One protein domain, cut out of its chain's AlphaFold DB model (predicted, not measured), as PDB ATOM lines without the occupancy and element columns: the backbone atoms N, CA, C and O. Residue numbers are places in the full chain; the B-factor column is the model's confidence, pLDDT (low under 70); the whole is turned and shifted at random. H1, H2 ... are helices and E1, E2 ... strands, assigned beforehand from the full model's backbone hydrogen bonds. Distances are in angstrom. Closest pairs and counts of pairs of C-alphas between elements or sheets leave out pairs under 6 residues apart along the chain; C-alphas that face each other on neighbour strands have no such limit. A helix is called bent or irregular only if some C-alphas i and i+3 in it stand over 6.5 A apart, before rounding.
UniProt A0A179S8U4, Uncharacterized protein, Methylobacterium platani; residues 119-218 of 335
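This is residues 119 to 218 of the 335 residues of an uncharacterized protein of Methylobacterium platani (UniProt A0A179S8U4). A strongly twisted sheet of four strands, E1, E6, E3 and E2, has two short helices, H1 and H2, packed over one face, and the thin hairpin of E4 and E5 reaches away from this body as an arm that makes the length. E2 and E3 form a second hairpin, bent sharply partway along. The printed part has 100 residues, with two named helices and six named strands in the order E1 H1 H2 E2 E3 E4 E5 E6; the class is mixed, helices and strands. The large sheet runs E1 - E6 - E3 - E2 and is antiparallel throughout, as is the pair E4 - E5. The whole is loose, with a radius of gyration of the C-alphas of 15.8 A and spans of 53 by 36 by 26 A.

Start at E1, residues 119 to 121, an edge strand antiparallel to E6, residues 209 to 215; look for N 120 and O 213, 2.8 A apart. H1, residues 123 to 130, is on the sheet over E6 at a height of 8.2 A, slantwise to the strands at 45 degrees on the local plane; its closest C-alphas to E6 are those of Leu 126 and Leu 211, 5.4 A apart. H2, residues 144 to 152, and H1 are apart. Two layers, helices on one face of a sheet, are formed by H1 and H2 and the four strands, among them E2, residues 166 to 174, and E3, residues 177 to 185. H2 has a height of 8.9 A and runs across the strands, at 73 degrees to E3 on the local plane; the C-alphas of Ala 152 and Tyr 168, the closest of H2 and E2, are 4.0 A apart. In both helices every O i to N i+4 pair is within hydrogen-bond range. In the hairpin E2 and E3, N 170 and O 181 are 3.0 A apart; E2 bends by 88 degrees at residue 169 and E3 by 86 degrees at residue 182. E3 is also antiparallel to E6, with N 211 and O 182 at 2.8 A. In the hairpin of E4, residues 190 to 194, and E5, residues 199 to 203, find N 192 and O 201 at 2.9 A. E4 and E6 are apart.

Find C-alpha 119 at (126.223, 111.915, 102.624), where E1 begins; it is 6.5 A long, and H1 is 9.9 A. H2 measures 12.0 A. E2 begins at C-alpha 166, (133.001, 100.777, 115.610), and runs 19.1 A; E3 runs 18.9 A. E4 and E5 are 11.9 A each, and E6 runs 16.3 A to C-alpha 215 at (126.130, 118.267, 104.228).

The two C-alphas farthest apart, those of His 137 and Asn 197, are 54.0 A from each other. The printed part has no cut. The links H1 to H2 and H2 to E2 are long, 13 residues each. The mean pLDDT of the printed part is 81.2; look for values under 70 at residues 155 to 162, 188 to 192, 195 to 196, 198 and 200 to 205.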
ATOM      1  N   LEU A 119     125.063 112.606 102.056       86.75
ATOM      2  CA  LEU A 119     126.223 111.915 102.624       86.75
ATOM      3  C   LEU A 119     127.377 111.857 101.619       86.75
ATOM      4  O   LEU A 119     127.265 111.203 100.583       86.75
ATOM      5  N   VAL A 120     128.504 112.484 101.958       88.12
ATOM      6  CA  VAL A 120     129.719 112.517 101.132       88.12
ATOM      7  C   VAL A 120     130.783 111.581 101.714       88.12
ATOM      8  O   VAL A 120     131.184 111.763 102.869       88.12
ATOM      9  N   PRO A 121     131.263 110.574 100.962       91.25
ATOM     10  CA  PRO A 121     132.227 109.609 101.473       91.25
ATOM     11  C   PRO A 121     133.646 110.171 101.587       91.25
ATOM     12  O   PRO A 121     134.175 110.782 100.664       91.25
ATOM     13  N   ASN A 122     134.310 109.874 102.706       92.19
ATOM     14  CA  ASN A 122     135.751 110.037 102.868       92.19
ATOM     15  C   ASN A 122     136.439 108.686 102.623       92.19
ATOM     16  O   ASN A 122     136.560 107.858 103.532       92.19
ATOM     17  N   TRP A 123     136.882 108.460 101.383       92.94
ATOM     18  CA  TRP A 123     137.408 107.162 100.944       92.94
ATOM     19  C   TRP A 123     138.602 106.677 101.753       92.94
ATOM     20  O   TRP A 123     138.620 105.527 102.185       92.94
ATOM     21  N   ARG A 124     139.548 107.569 102.057       91.88
ATOM     22  CA  ARG A 124     140.733 107.227 102.853       91.88
ATOM     23  C   ARG A 124     140.348 106.677 104.226       91.88
ATOM     24  O   ARG A 124     140.918 105.687 104.690       91.88
ATOM     25  N   ASN A 125     139.378 107.302 104.893       92.12
ATOM     26  CA  ASN A 125     138.923 106.857 106.209       92.12
ATOM     27  C   ASN A 125     138.063 105.592 106.131       92.12
ATOM     28  O   ASN A 125     138.235 104.705 106.972       92.12
ATOM     29  N   LEU A 126     137.188 105.480 105.129       92.62
ATOM     30  CA  LEU A 126     136.395 104.275 104.861       92.62
ATOM     31  C   LEU A 126     137.287 103.052 104.618       92.62
ATOM     32  O   LEU A 126     137.064 101.994 105.210       92.62
ATOM     33  N   GLU A 127     138.343 103.198 103.829       92.19
ATOM     34  CA  GLU A 127     139.289 102.120 103.566       92.19
ATOM     35  C   GLU A 127     140.079 101.757 104.830       92.19
ATOM     36  O   GLU A 127     140.076 100.605 105.260       92.19
ATOM     37  N   THR A 128     140.667 102.753 105.502       90.19
ATOM     38  CA  THR A 128     141.539 102.529 106.669       90.19
ATOM     39  C   THR A 128     140.802 101.907 107.861       90.19
ATOM     40  O   THR A 128     141.384 101.129 108.616       90.19
ATOM     41  N   THR A 129     139.537 102.279 108.084       89.56
ATOM     42  CA  THR A 129     138.803 101.908 109.312       89.56
ATOM     43  C   THR A 129     137.733 100.842 109.096       89.56
ATOM     44  O   THR A 129     137.453 100.065 110.011       89.56
ATOM     45  N   GLN A 130     137.145 100.788 107.897       88.94
ATOM     46  CA  GLN A 130     136.047  99.879 107.563       88.94
ATOM     47  C   GLN A 130     136.413  98.846 106.490       88.94
ATOM     48  O   GLN A 130     135.641  97.899 106.293       88.94
ATOM     49  N   ARG A 131     137.580  99.001 105.838       90.06
ATOM     50  CA  ARG A 131     138.011  98.232 104.656       90.06
ATOM     51  C   ARG A 131     137.004  98.323 103.511       90.06
ATOM     52  O   ARG A 131     136.735  97.339 102.830       90.06
ATOM     53  N   ILE A 132     136.394  99.496 103.344       90.62
ATOM     54  CA  ILE A 132     135.457  99.764 102.252       90.62
ATOM     55  C   ILE A 132     136.193 100.537 101.170       90.62
ATOM     56  O   ILE A 132     136.726 101.611 101.438       90.62
ATOM     57  N   LYS A 133     136.167  99.997  99.956       91.56
ATOM     58  CA  LYS A 133     136.640 100.660  98.743       91.56
ATOM     59  C   LYS A 133     135.446 101.148  97.919       91.56
ATOM     60  O   LYS A 133     134.361 100.567  98.045       91.56
ATOM     61  N   PRO A 134     135.618 102.199  97.101       91.00
ATOM     62  CA  PRO A 134     134.619 102.545  96.103       91.00
ATOM     63  C   PRO A 134     134.375 101.358  95.162       91.00
ATOM     64  O   PRO A 134     135.260 100.530  94.936       91.00
ATOM     65  N   ASN A 135     133.163 101.258  94.623       87.75
ATOM     66  CA  ASN A 135     132.861 100.284  93.577       87.75
ATOM     67  C   ASN A 135     133.524 100.685  92.238       87.75
ATOM     68  O   ASN A 135     134.166 101.730  92.137       87.75
ATOM     69  N   ARG A 136     133.320  99.887  91.179       82.62
ATOM     70  CA  ARG A 136     133.856 100.168  89.826       82.62
ATOM     71  C   ARG A 136     133.470 101.546  89.252       82.62
ATOM     72  O   ARG A 136     134.095 102.012  88.305       82.62
ATOM     73  N   HIS A 137     132.449 102.186  89.820       77.56
ATOM     74  CA  HIS A 137     131.931 103.495  89.423       77.56
ATOM     75  C   HIS A 137     132.342 104.622  90.385       77.56
ATOM     76  O   HIS A 137     131.755 105.694  90.335       77.56
ATOM     77  N   GLY A 138     133.277 104.391  91.315       82.50
ATOM     78  CA  GLY A 138     133.670 105.411  92.296       82.50
ATOM     79  C   GLY A 138     132.643 105.644  93.415       82.50
ATOM     80  O   GLY A 138     132.847 106.502  94.269       82.50
ATOM     81  N   ASN A 139     131.550 104.875  93.438       84.31
ATOM     82  CA  ASN A 139     130.422 105.058  94.347       84.31
ATOM     83  C   ASN A 139     130.521 104.166  95.587       84.31
ATOM     84  O   ASN A 139     131.238 103.162  95.621       84.31
ATOM     85  N   LEU A 140     129.735 104.507  96.613       86.88
ATOM     86  CA  LEU A 140     129.589 103.673  97.802       86.88
ATOM     87  C   LEU A 140     128.933 102.338  97.421       86.88
ATOM     88  O   LEU A 140     127.869 102.356  96.796       86.88
ATOM     89  N   PRO A 141     129.531 101.182  97.773       87.69
ATOM     90  CA  PRO A 141     128.921  99.893  97.474       87.69
ATOM     91  C   PRO A 141     127.513  99.772  98.068       87.69
ATOM     92  O   PRO A 141     127.218 100.320  99.136       87.69
ATOM     93  N   GLY A 142     126.648  99.024  97.376       84.12
ATOM     94  CA  GLY A 142     125.261  98.812  97.787       84.12
ATOM     95  C   GLY A 142     125.154  98.324  99.234       84.12
ATOM     96  O   GLY A 142     125.960  97.519  99.702       84.12
ATOM     97  N   GLY A 143     124.187  98.861  99.979       83.50
ATOM     98  CA  GLY A 143     123.929  98.478 101.371       83.50
ATOM     99  C   GLY A 143     124.954  98.970 102.402       83.50
ATOM    100  O   GLY A 143     124.694  98.848 103.598       83.50
ATOM    101  N   VAL A 144     126.081  99.575 102.001       87.88
ATOM    102  CA  VAL A 144     127.086 100.086 102.950       87.88
ATOM    103  C   VAL A 144     126.535 101.228 103.798       87.88
ATOM    104  O   VAL A 144     126.701 101.190 105.012       87.88
ATOM    105  N   ALA A 145     125.852 102.210 103.203       84.81
ATOM    106  CA  ALA A 145     125.254 103.308 103.969       84.81
ATOM    107  C   ALA A 145     124.238 102.787 105.001       84.81
ATOM    108  O   ALA A 145     124.302 103.149 106.172       84.81
ATOM    109  N   ALA A 146     123.367 101.858 104.594       84.12
ATOM    110  CA  ALA A 146     122.409 101.212 105.490       84.12
ATOM    111  C   ALA A 146     123.101 100.379 106.584       84.12
ATOM    112  O   ALA A 146     122.650 100.345 107.727       84.12
ATOM    113  N   ARG A 147     124.222  99.719 106.264       87.25
ATOM    114  CA  ARG A 147     125.047  99.008 107.249       87.25
ATOM    115  C   ARG A 147     125.650  99.972 108.267       87.25
ATOM    116  O   ARG A 147     125.519  99.716 109.456       87.25
ATOM    117  N   LEU A 148     126.262 101.069 107.820       88.38
ATOM    118  CA  LEU A 148     126.846 102.084 108.701       88.38
ATOM    119  C   LEU A 148     125.779 102.729 109.594       88.38
ATOM    120  O   LEU A 148     126.033 102.929 110.775       88.38
ATOM    121  N   LYS A 149     124.574 102.971 109.059       87.06
ATOM    122  CA  LYS A 149     123.416 103.437 109.832       87.06
ATOM    123  C   LYS A 149     123.028 102.460 110.945       87.06
ATOM    124  O   LYS A 149     122.877 102.872 112.089       87.06
ATOM    125  N   ARG A 150     122.928 101.162 110.636       85.19
ATOM    126  CA  ARG A 150     122.639 100.116 111.637       85.19
ATOM    127  C   ARG A 150     123.744  99.982 112.687       85.19
ATOM    128  O   ARG A 150     123.448  99.904 113.872       85.19
ATOM    129  N   GLU A 151     125.007 100.001 112.259       86.00
ATOM    130  CA  GLU A 151     126.158  99.961 113.169       86.00
ATOM    131  C   GLU A 151     126.170 101.183 114.106       86.00
ATOM    132  O   GLU A 151     126.423 101.029 115.298       86.00
ATOM    133  N   ALA A 152     125.839 102.374 113.592       86.38
ATOM    134  CA  ALA A 152     125.729 103.597 114.384       86.38
ATOM    135  C   ALA A 152     124.577 103.563 115.399       86.38
ATOM    136  O   ALA A 152     124.725 104.108 116.490       86.38
ATOM    137  N   ALA A 153     123.472 102.885 115.073       84.81
ATOM    138  CA  ALA A 153     122.338 102.661 115.970       84.81
ATOM    139  C   ALA A 153     122.593 101.562 117.025       84.81
ATOM    140  O   ALA A 153     121.692 101.207 117.780       84.81
ATOM    141  N   GLY A 154     123.797 100.979 117.069       74.75
ATOM    142  CA  GLY A 154     124.133  99.912 118.013       74.75
ATOM    143  C   GLY A 154     123.552  98.545 117.644       74.75
ATOM    144  O   GLY A 154     123.740  97.583 118.389       74.75
ATOM    145  N   THR A 155     122.906  98.411 116.482       68.00
ATOM    146  CA  THR A 155     122.453  97.118 115.965       68.00
ATOM    147  C   THR A 155     123.672  96.364 115.436       68.00
ATOM    148  O   THR A 155     124.087  96.518 114.284       68.00
ATOM    149  N   ALA A 156     124.321  95.605 116.322       54.62
ATOM    150  CA  ALA A 156     125.555  94.898 116.015       54.62
ATOM    151  C   ALA A 156     125.365  93.961 114.811       54.62
ATOM    152  O   ALA A 156     124.450  93.139 114.770       54.62
ATOM    153  N   ALA A 157     126.270  94.037 113.834       54.72
ATOM    154  CA  ALA A 157     126.408  92.950 112.878       54.72
ATOM    155  C   ALA A 157     126.738  91.670 113.666       54.72
ATOM    156  O   ALA A 157     127.700  91.667 114.435       54.72
ATOM    157  N   ARG A 158     125.982  90.581 113.448       51.59
ATOM    158  CA  ARG A 158     126.191  89.262 114.093       51.59
ATOM    159  C   ARG A 158     127.650  88.774 114.046       51.59
ATOM    160  O   ARG A 158     128.051  87.961 114.867       51.59
ATOM    161  N   ARG A 159     128.455  89.271 113.098       56.53
ATOM    162  CA  ARG A 159     129.864  88.914 112.906       56.53
ATOM    163  C   ARG A 159     130.763  90.139 113.096       56.53
ATOM    164  O   ARG A 159     130.793  91.039 112.256       56.53
ATOM    165  N   ARG A 160     131.536  90.164 114.185       58.69
ATOM    166  CA  ARG A 160     132.556  91.194 114.428       58.69
ATOM    167  C   ARG A 160     133.774  90.915 113.545       58.69
ATOM    168  O   ARG A 160     134.517  89.968 113.778       58.69
ATOM    169  N   ILE A 161     133.985  91.733 112.516       67.94
ATOM    170  CA  ILE A 161     135.159  91.607 111.639       67.94
ATOM    171  C   ILE A 161     136.384  92.156 112.383       67.94
ATOM    172  O   ILE A 161     136.425  93.335 112.747       67.94
ATOM    173  N   ARG A 162     137.393  91.304 112.607       67.69
ATOM    174  CA  ARG A 162     138.650  91.675 113.276       67.69
ATOM    175  C   ARG A 162     139.300  92.869 112.563       67.69
ATOM    176  O   ARG A 162     139.483  92.857 111.349       67.69
ATOM    177  N   GLY A 163     139.650  93.905 113.327       73.38
ATOM    178  CA  GLY A 163     140.320  95.112 112.824       73.38
ATOM    179  C   GLY A 163     139.399  96.226 112.310       73.38
ATOM    180  O   GLY A 163     139.896  97.314 112.023       73.38
ATOM    181  N   ARG A 164     138.078  96.008 112.234       83.12
ATOM    182  CA  ARG A 164     137.108  97.061 111.901       83.12
ATOM    183  C   ARG A 164     136.806  97.935 113.119       83.12
ATOM    184  O   ARG A 164     136.655  97.443 114.236       83.12
ATOM    185  N   TRP A 165     136.717  99.237 112.886       87.44
ATOM    186  CA  TRP A 165     136.381 100.219 113.913       87.44
ATOM    187  C   TRP A 165     134.869 100.259 114.128       87.44
ATOM    188  O   TRP A 165     134.110 100.081 113.177       87.44
ATOM    189  N   GLY A 166     134.423 100.515 115.361       87.00
ATOM    190  CA  GLY A 166     133.001 100.777 115.610       87.00
ATOM    191  C   GLY A 166     132.552 102.043 114.876       87.00
ATOM    192  O   GLY A 166     133.391 102.870 114.527       87.00
ATOM    193  N   VAL A 167     131.255 102.217 114.646       90.25
ATOM    194  CA  VAL A 167     130.702 103.404 113.976       90.25
ATOM    195  C   VAL A 167     129.680 104.054 114.896       90.25
ATOM    196  O   VAL A 167     128.994 103.362 115.638       90.25
ATOM    197  N   TYR A 168     129.616 105.378 114.893       90.62
ATOM    198  CA  TYR A 168     128.559 106.146 115.543       90.62
ATOM    199  C   TYR A 168     128.206 107.359 114.687       90.62
ATOM    200  O   TYR A 168     128.999 107.788 113.845       90.62
ATOM    201  N   GLU A 169     127.020 107.906 114.898       90.31
ATOM    202  CA  GLU A 169     126.587 109.155 114.284       90.31
ATOM    203  C   GLU A 169     126.875 110.318 115.237       90.31
ATOM    204  O   GLU A 169     126.634 110.216 116.441       90.31
ATOM    205  N   GLY A 170     127.439 111.418 114.736       89.81
ATOM    206  CA  GLY A 170     127.701 112.586 115.572       89.81
ATOM    207  C   GLY A 170     128.508 113.677 114.884       89.81
ATOM    208  O   GLY A 170     128.805 113.611 113.693       89.81
ATOM    209  N   LYS A 171     128.890 114.699 115.656       91.31
ATOM    210  CA  LYS A 171     129.698 115.834 115.181       91.31
ATOM    211  C   LYS A 171     131.171 115.649 115.549       91.31
ATOM    212  O   LYS A 171     131.481 115.409 116.714       91.31
ATOM    213  N   ILE A 172     132.076 115.844 114.591       89.12
ATOM    214  CA  ILE A 172     133.532 115.850 114.805       89.12
ATOM    215  C   ILE A 172     134.161 117.109 114.202       89.12
ATOM    216  O   ILE A 172     133.696 117.610 113.183       89.12
ATOM    217  N   ALA A 173     135.211 117.630 114.838       87.12
ATOM    218  CA  ALA A 173     135.987 118.736 114.293       87.12
ATOM    219  C   ALA A 173     136.853 118.258 113.114       87.12
ATOM    220  O   ALA A 173     137.676 117.353 113.268       87.12
ATOM    221  N   VAL A 174     136.678 118.876 111.946       80.19
ATOM    222  CA  VAL A 174     137.485 118.667 110.739       80.19
ATOM    223  C   VAL A 174     137.887 120.042 110.217       80.19
ATOM    224  O   VAL A 174     137.019 120.835 109.871       80.19
ATOM    225  N   GLY A 175     139.190 120.338 110.199       77.12
ATOM    226  CA  GLY A 175     139.700 121.614 109.680       77.12
ATOM    227  C   GLY A 175     139.109 122.856 110.365       77.12
ATOM    228  O   GLY A 175     138.813 123.826 109.688       77.12
ATOM    229  N   GLY A 176     138.866 122.802 111.681       80.81
ATOM    230  CA  GLY A 176     138.268 123.906 112.453       80.81
ATOM    231  C   GLY A 176     136.734 123.910 112.507       80.81
ATOM    232  O   GLY A 176     136.166 124.490 113.426       80.81
ATOM    233  N   SER A 177     136.055 123.179 111.620       83.81
ATOM    234  CA  SER A 177     134.587 123.141 111.547       83.81
ATOM    235  C   SER A 177     134.003 121.863 112.147       83.81
ATOM    236  O   SER A 177     134.563 120.773 112.005       83.81
ATOM    237  N   ARG A 178     132.842 121.959 112.813       88.44
ATOM    238  CA  ARG A 178     132.118 120.781 113.323       88.44
ATOM    239  C   ARG A 178     131.267 120.171 112.215       88.44
ATOM    240  O   ARG A 178     130.203 120.683 111.891       88.44
ATOM    241  N   VAL A 179     131.714 119.038 111.688       86.69
ATOM    242  CA  VAL A 179     131.018 118.303 110.631       86.69
ATOM    243  C   VAL A 179     130.230 117.158 111.255       86.69
ATOM    244  O   VAL A 179     130.776 116.363 112.025       86.69
ATOM    245  N   MET A 180     128.937 117.085 110.947       89.56
ATOM    246  CA  MET A 180     128.100 115.948 111.321       89.56
ATOM    247  C   MET A 180     128.394 114.795 110.356       89.56
ATOM    248  O   MET A 180     128.576 115.016 109.162       89.56
ATOM    249  N   GLY A 181     128.426 113.557 110.829       91.19
ATOM    250  CA  GLY A 181     128.466 112.414 109.934       91.19
ATOM    251  C   GLY A 181     128.457 111.069 110.630       91.19
ATOM    252  O   GLY A 181     128.281 110.962 111.843       91.19
ATOM    253  N   TYR A 182     128.720 110.038 109.834       91.69
ATOM    254  CA  TYR A 182     129.092 108.730 110.355       91.69
ATOM    255  C   TYR A 182     130.584 108.740 110.673       91.69
ATOM    256  O   TYR A 182     131.406 109.065 109.814       91.69
ATOM    257  N   ILE A 183     130.941 108.391 111.905       91.75
ATOM    258  CA  ILE A 183     132.297 108.505 112.439       91.75
ATOM    259  C   ILE A 183     132.767 107.133 112.916       91.75
ATOM    260  O   ILE A 183     132.077 106.441 113.662       91.75
ATOM    261  N   ALA A 184     133.979 106.746 112.519       90.50
ATOM    262  CA  ALA A 184     134.637 105.569 113.059       90.50
ATOM    263  C   ALA A 184     135.176 105.855 114.465       90.50
ATOM    264  O   ALA A 184     136.035 106.723 114.663       90.50
ATOM    265  N   ARG A 185     134.705 105.068 115.430       86.94
ATOM    266  CA  ARG A 185     135.192 105.002 116.804       86.94
ATOM    267  C   ARG A 185     136.540 104.276 116.832       86.94
ATOM    268  O   ARG A 185     136.612 103.137 116.365       86.94
ATOM    269  N   PRO A 186     137.599 104.887 117.389       82.19
ATOM    270  CA  PRO A 186     138.880 104.212 117.526       82.19
ATOM    271  C   PRO A 186     138.729 102.911 118.328       82.19
ATOM    272  O   PRO A 186     137.876 102.837 119.219       82.19
ATOM    273  N   PRO A 187     139.527 101.874 118.016       74.56
ATOM    274  CA  PRO A 187     139.556 100.658 118.813       74.56
ATOM    275  C   PRO A 187     139.904 100.987 120.273       74.56
ATOM    276  O   PRO A 187     140.511 102.033 120.534       74.56
ATOM    277  N   PRO A 188     139.507 100.119 121.222       65.38
ATOM    278  CA  PRO A 188     139.738 100.343 122.642       65.38
ATOM    279  C   PRO A 188     141.213 100.630 122.939       65.38
ATOM    280  O   PRO A 188     142.112 100.231 122.195       65.38
ATOM    281  N   ARG A 189     141.426 101.382 124.024       66.56
ATOM    282  CA  ARG A 189     142.727 101.892 124.468       66.56
ATOM    283  C   ARG A 189     143.780 100.786 124.468       66.56
ATOM    284  O   ARG A 189     143.478  99.640 124.777       66.56
ATOM    285  N   VAL A 190     145.024 101.143 124.177       64.62
ATOM    286  CA  VAL A 190     146.168 100.237 124.355       64.62
ATOM    287  C   VAL A 190     146.878 100.659 125.633       64.62
ATOM    288  O   VAL A 190     147.057 101.862 125.858       64.62
ATOM    289  N   LYS A 191     147.259  99.699 126.483       65.44
ATOM    290  CA  LYS A 191     148.144  99.983 127.616       65.44
ATOM    291  C   LYS A 191     149.510 100.383 127.060       65.44
ATOM    292  O   LYS A 191     150.131  99.597 126.348       65.44
ATOM    293  N   LYS A 192     149.960 101.598 127.357       66.56
ATOM    294  CA  LYS A 192     151.318 102.055 127.054       66.56
ATOM    295  C   LYS A 192     152.047 102.374 128.363       66.56
ATOM    296  O   LYS A 192     151.401 102.900 129.270       66.56
ATOM    297  N   PRO A 193     153.350 102.067 128.473       71.44
ATOM    298  CA  PRO A 193     154.141 102.484 129.622       71.44
ATOM    299  C   PRO A 193     154.305 104.009 129.603       71.44
ATOM    300  O   PRO A 193     154.604 104.591 128.559       71.44
ATOM    301  N   GLU A 194     154.088 104.652 130.746       74.00
ATOM    302  CA  GLU A 194     154.188 106.101 130.918       74.00
ATOM    303  C   GLU A 194     155.056 106.441 132.144       74.00
ATOM    304  O   GLU A 194     154.941 105.811 133.199       74.00
ATOM    305  N   GLY A 195     155.945 107.430 131.988       67.94
ATOM    306  CA  GLY A 195     156.890 107.878 133.020       67.94
ATOM    307  C   GLY A 195     158.099 106.955 133.244       67.94
ATOM    308  O   GLY A 195     158.183 105.855 132.693       67.94
ATOM    309  N   LYS A 196     159.042 107.399 134.093       63.53
ATOM    310  CA  LYS A 196     160.260 106.642 134.460       63.53
ATOM    311  C   LYS A 196     159.951 105.295 135.137       63.53
ATOM    312  O   LYS A 196     160.711 104.350 134.973       63.53
ATOM    313  N   ASN A 197     158.784 105.166 135.777       73.69
ATOM    314  CA  ASN A 197     158.353 103.945 136.473       73.69
ATOM    315  C   ASN A 197     157.541 102.972 135.588       73.69
ATOM    316  O   ASN A 197     156.952 102.030 136.109       73.69
ATOM    317  N   ARG A 198     157.461 103.197 134.262       69.62
ATOM    318  CA  ARG A 198     156.745 102.335 133.291       69.62
ATOM    319  C   ARG A 198     155.306 101.969 133.700       69.62
ATOM    320  O   ARG A 198     154.819 100.883 133.378       69.62
ATOM    321  N   ARG A 199     154.582 102.868 134.376       71.94
ATOM    322  CA  ARG A 199     153.194 102.600 134.778       71.94
ATOM    323  C   ARG A 199     152.334 102.455 133.523       71.94
ATOM    324  O   ARG A 199     152.365 103.308 132.640       71.94
ATOM    325  N   MET A 200     151.585 101.360 133.426       68.00
ATOM    326  CA  MET A 200     150.757 101.074 132.253       68.00
ATOM    327  C   MET A 200     149.497 101.941 132.265       68.00
ATOM    328  O   MET A 200     148.567 101.681 133.026       68.00
ATOM    329  N   VAL A 201     149.445 102.948 131.394       69.00
ATOM    330  CA  VAL A 201     148.290 103.838 131.237       69.00
ATOM    331  C   VAL A 201     147.529 103.468 129.968       69.00
ATOM    332  O   VAL A 201     148.099 103.265 128.892       69.00
ATOM    333  N   TRP A 202     146.206 103.370 130.079       64.38
ATOM    334  CA  TRP A 202     145.330 103.172 128.932       64.38
ATOM    335  C   TRP A 202     145.231 104.467 128.123       64.38
ATOM    336  O   TRP A 202     144.543 105.402 128.534       64.38
ATOM    337  N   ARG A 203     145.855 104.518 126.941       63.41
ATOM    338  CA  ARG A 203     145.754 105.674 126.036       63.41
ATOM    339  C   ARG A 203     144.914 105.358 124.803       63.41
ATOM    340  O   ARG A 203     145.020 104.285 124.203       63.41
ATOM    341  N   ASN A 204     144.097 106.327 124.389       63.25
ATOM    342  CA  ASN A 204     143.466 106.316 123.071       63.25
ATOM    343  C   ASN A 204     144.567 106.550 122.031       63.25
ATOM    344  O   ASN A 204     145.047 107.666 121.864       63.25
ATOM    345  N   VAL A 205     145.000 105.494 121.343       62.72
ATOM    346  CA  VAL A 205     146.137 105.583 120.408       62.72
ATOM    347  C   VAL A 205     145.748 106.279 119.098       62.72
ATOM    348  O   VAL A 205     146.613 106.669 118.319       62.72
ATOM    349  N   ARG A 206     144.449 106.444 118.822       75.44
ATOM    350  CA  ARG A 206     143.958 107.033 117.573       75.44
ATOM    351  C   ARG A 206     142.750 107.937 117.807       75.44
ATOM    352  O   ARG A 206     141.977 107.725 118.737       75.44
ATOM    353  N   ARG A 207     142.598 108.937 116.938       84.19
ATOM    354  CA  ARG A 207     141.464 109.874 116.932       84.19
ATOM    355  C   ARG A 207     140.293 109.308 116.116       84.19
ATOM    356  O   ARG A 207     140.549 108.529 115.190       84.19
ATOM    357  N   PRO A 208     139.040 109.688 116.424       87.88
ATOM    358  CA  PRO A 208     137.893 109.347 115.590       87.88
ATOM    359  C   PRO A 208     138.066 109.875 114.161       87.88
ATOM    360  O   PRO A 208     138.757 110.870 113.937       87.88
ATOM    361  N   ARG A 209     137.473 109.183 113.185       91.50
ATOM    362  CA  ARG A 209     137.640 109.496 111.756       91.50
ATOM    363  C   ARG A 209     136.291 109.606 111.066       91.50
ATOM    364  O   ARG A 209     135.497 108.674 111.134       91.50
ATOM    365  N   LEU A 210     136.052 110.724 110.386       91.94
ATOM    366  CA  LEU A 210     134.830 110.944 109.616       91.94
ATOM    367  C   LEU A 210     134.792 109.999 108.406       91.94
ATOM    368  O   LEU A 210     135.725 109.998 107.602       91.94
ATOM    369  N   LEU A 211     133.738 109.189 108.301       92.25
ATOM    370  CA  LEU A 211     133.523 108.218 107.224       92.25
ATOM    371  C   LEU A 211     132.651 108.790 106.120       92.25
ATOM    372  O   LEU A 211     133.019 108.720 104.953       92.25
ATOM    373  N   LEU A 212     131.508 109.350 106.504       92.19
ATOM    374  CA  LEU A 212     130.571 110.013 105.610       92.19
ATOM    375  C   LEU A 212     130.236 111.369 106.229       92.19
ATOM    376  O   LEU A 212     129.710 111.397 107.341       92.19
ATOM    377  N   ALA A 213     130.545 112.463 105.540       90.44
ATOM    378  CA  ALA A 213     130.160 113.808 105.949       90.44
ATOM    379  C   ALA A 213     128.699 114.057 105.568       90.44
ATOM    380  O   ALA A 213     128.324 113.831 104.421       90.44
ATOM    381  N   ALA A 214     127.884 114.519 106.509       89.12
ATOM    382  CA  ALA A 214     126.554 115.026 106.221       89.12
ATOM    383  C   ALA A 214     126.658 116.512 105.872       89.12
ATOM    384  O   ALA A 214     127.126 117.305 106.691       89.12
ATOM    385  N   ILE A 215     126.221 116.874 104.668       86.00
ATOM    386  CA  ILE A 215     126.130 118.267 104.228       86.00
ATOM    387  C   ILE A 215     124.656 118.662 104.049       86.00
ATOM    388  O   ILE A 215     123.852 117.823 103.624       86.00
ATOM    389  N   PRO A 216     124.290 119.910 104.400       81.62
ATOM    390  CA  PRO A 216     122.908 120.378 104.334       81.62
ATOM    391  C   PRO A 216     122.458 120.650 102.899       81.62
ATOM    392  O   PRO A 216     121.283 120.514 102.603       81.62
ATOM    393  N   GLN A 217     123.384 121.002 102.008       84.06
ATOM    394  CA  GLN A 217     123.123 121.235 100.594       84.06
ATOM    395  C   GLN A 217     124.384 120.958  99.777       84.06
ATOM    396  O   GLN A 217     125.494 120.984 100.319       84.06
ATOM    397  N   ALA A 218     124.219 120.708  98.481       82.19
ATOM    398  CA  ALA A 218     125.328 120.576  97.542       82.19
ATOM    399  C   ALA A 218     125.103 121.476  96.327       82.19
ATOM    400  O   ALA A 218     124.052 121.400  95.695       82.19
TER     401      ALA A 218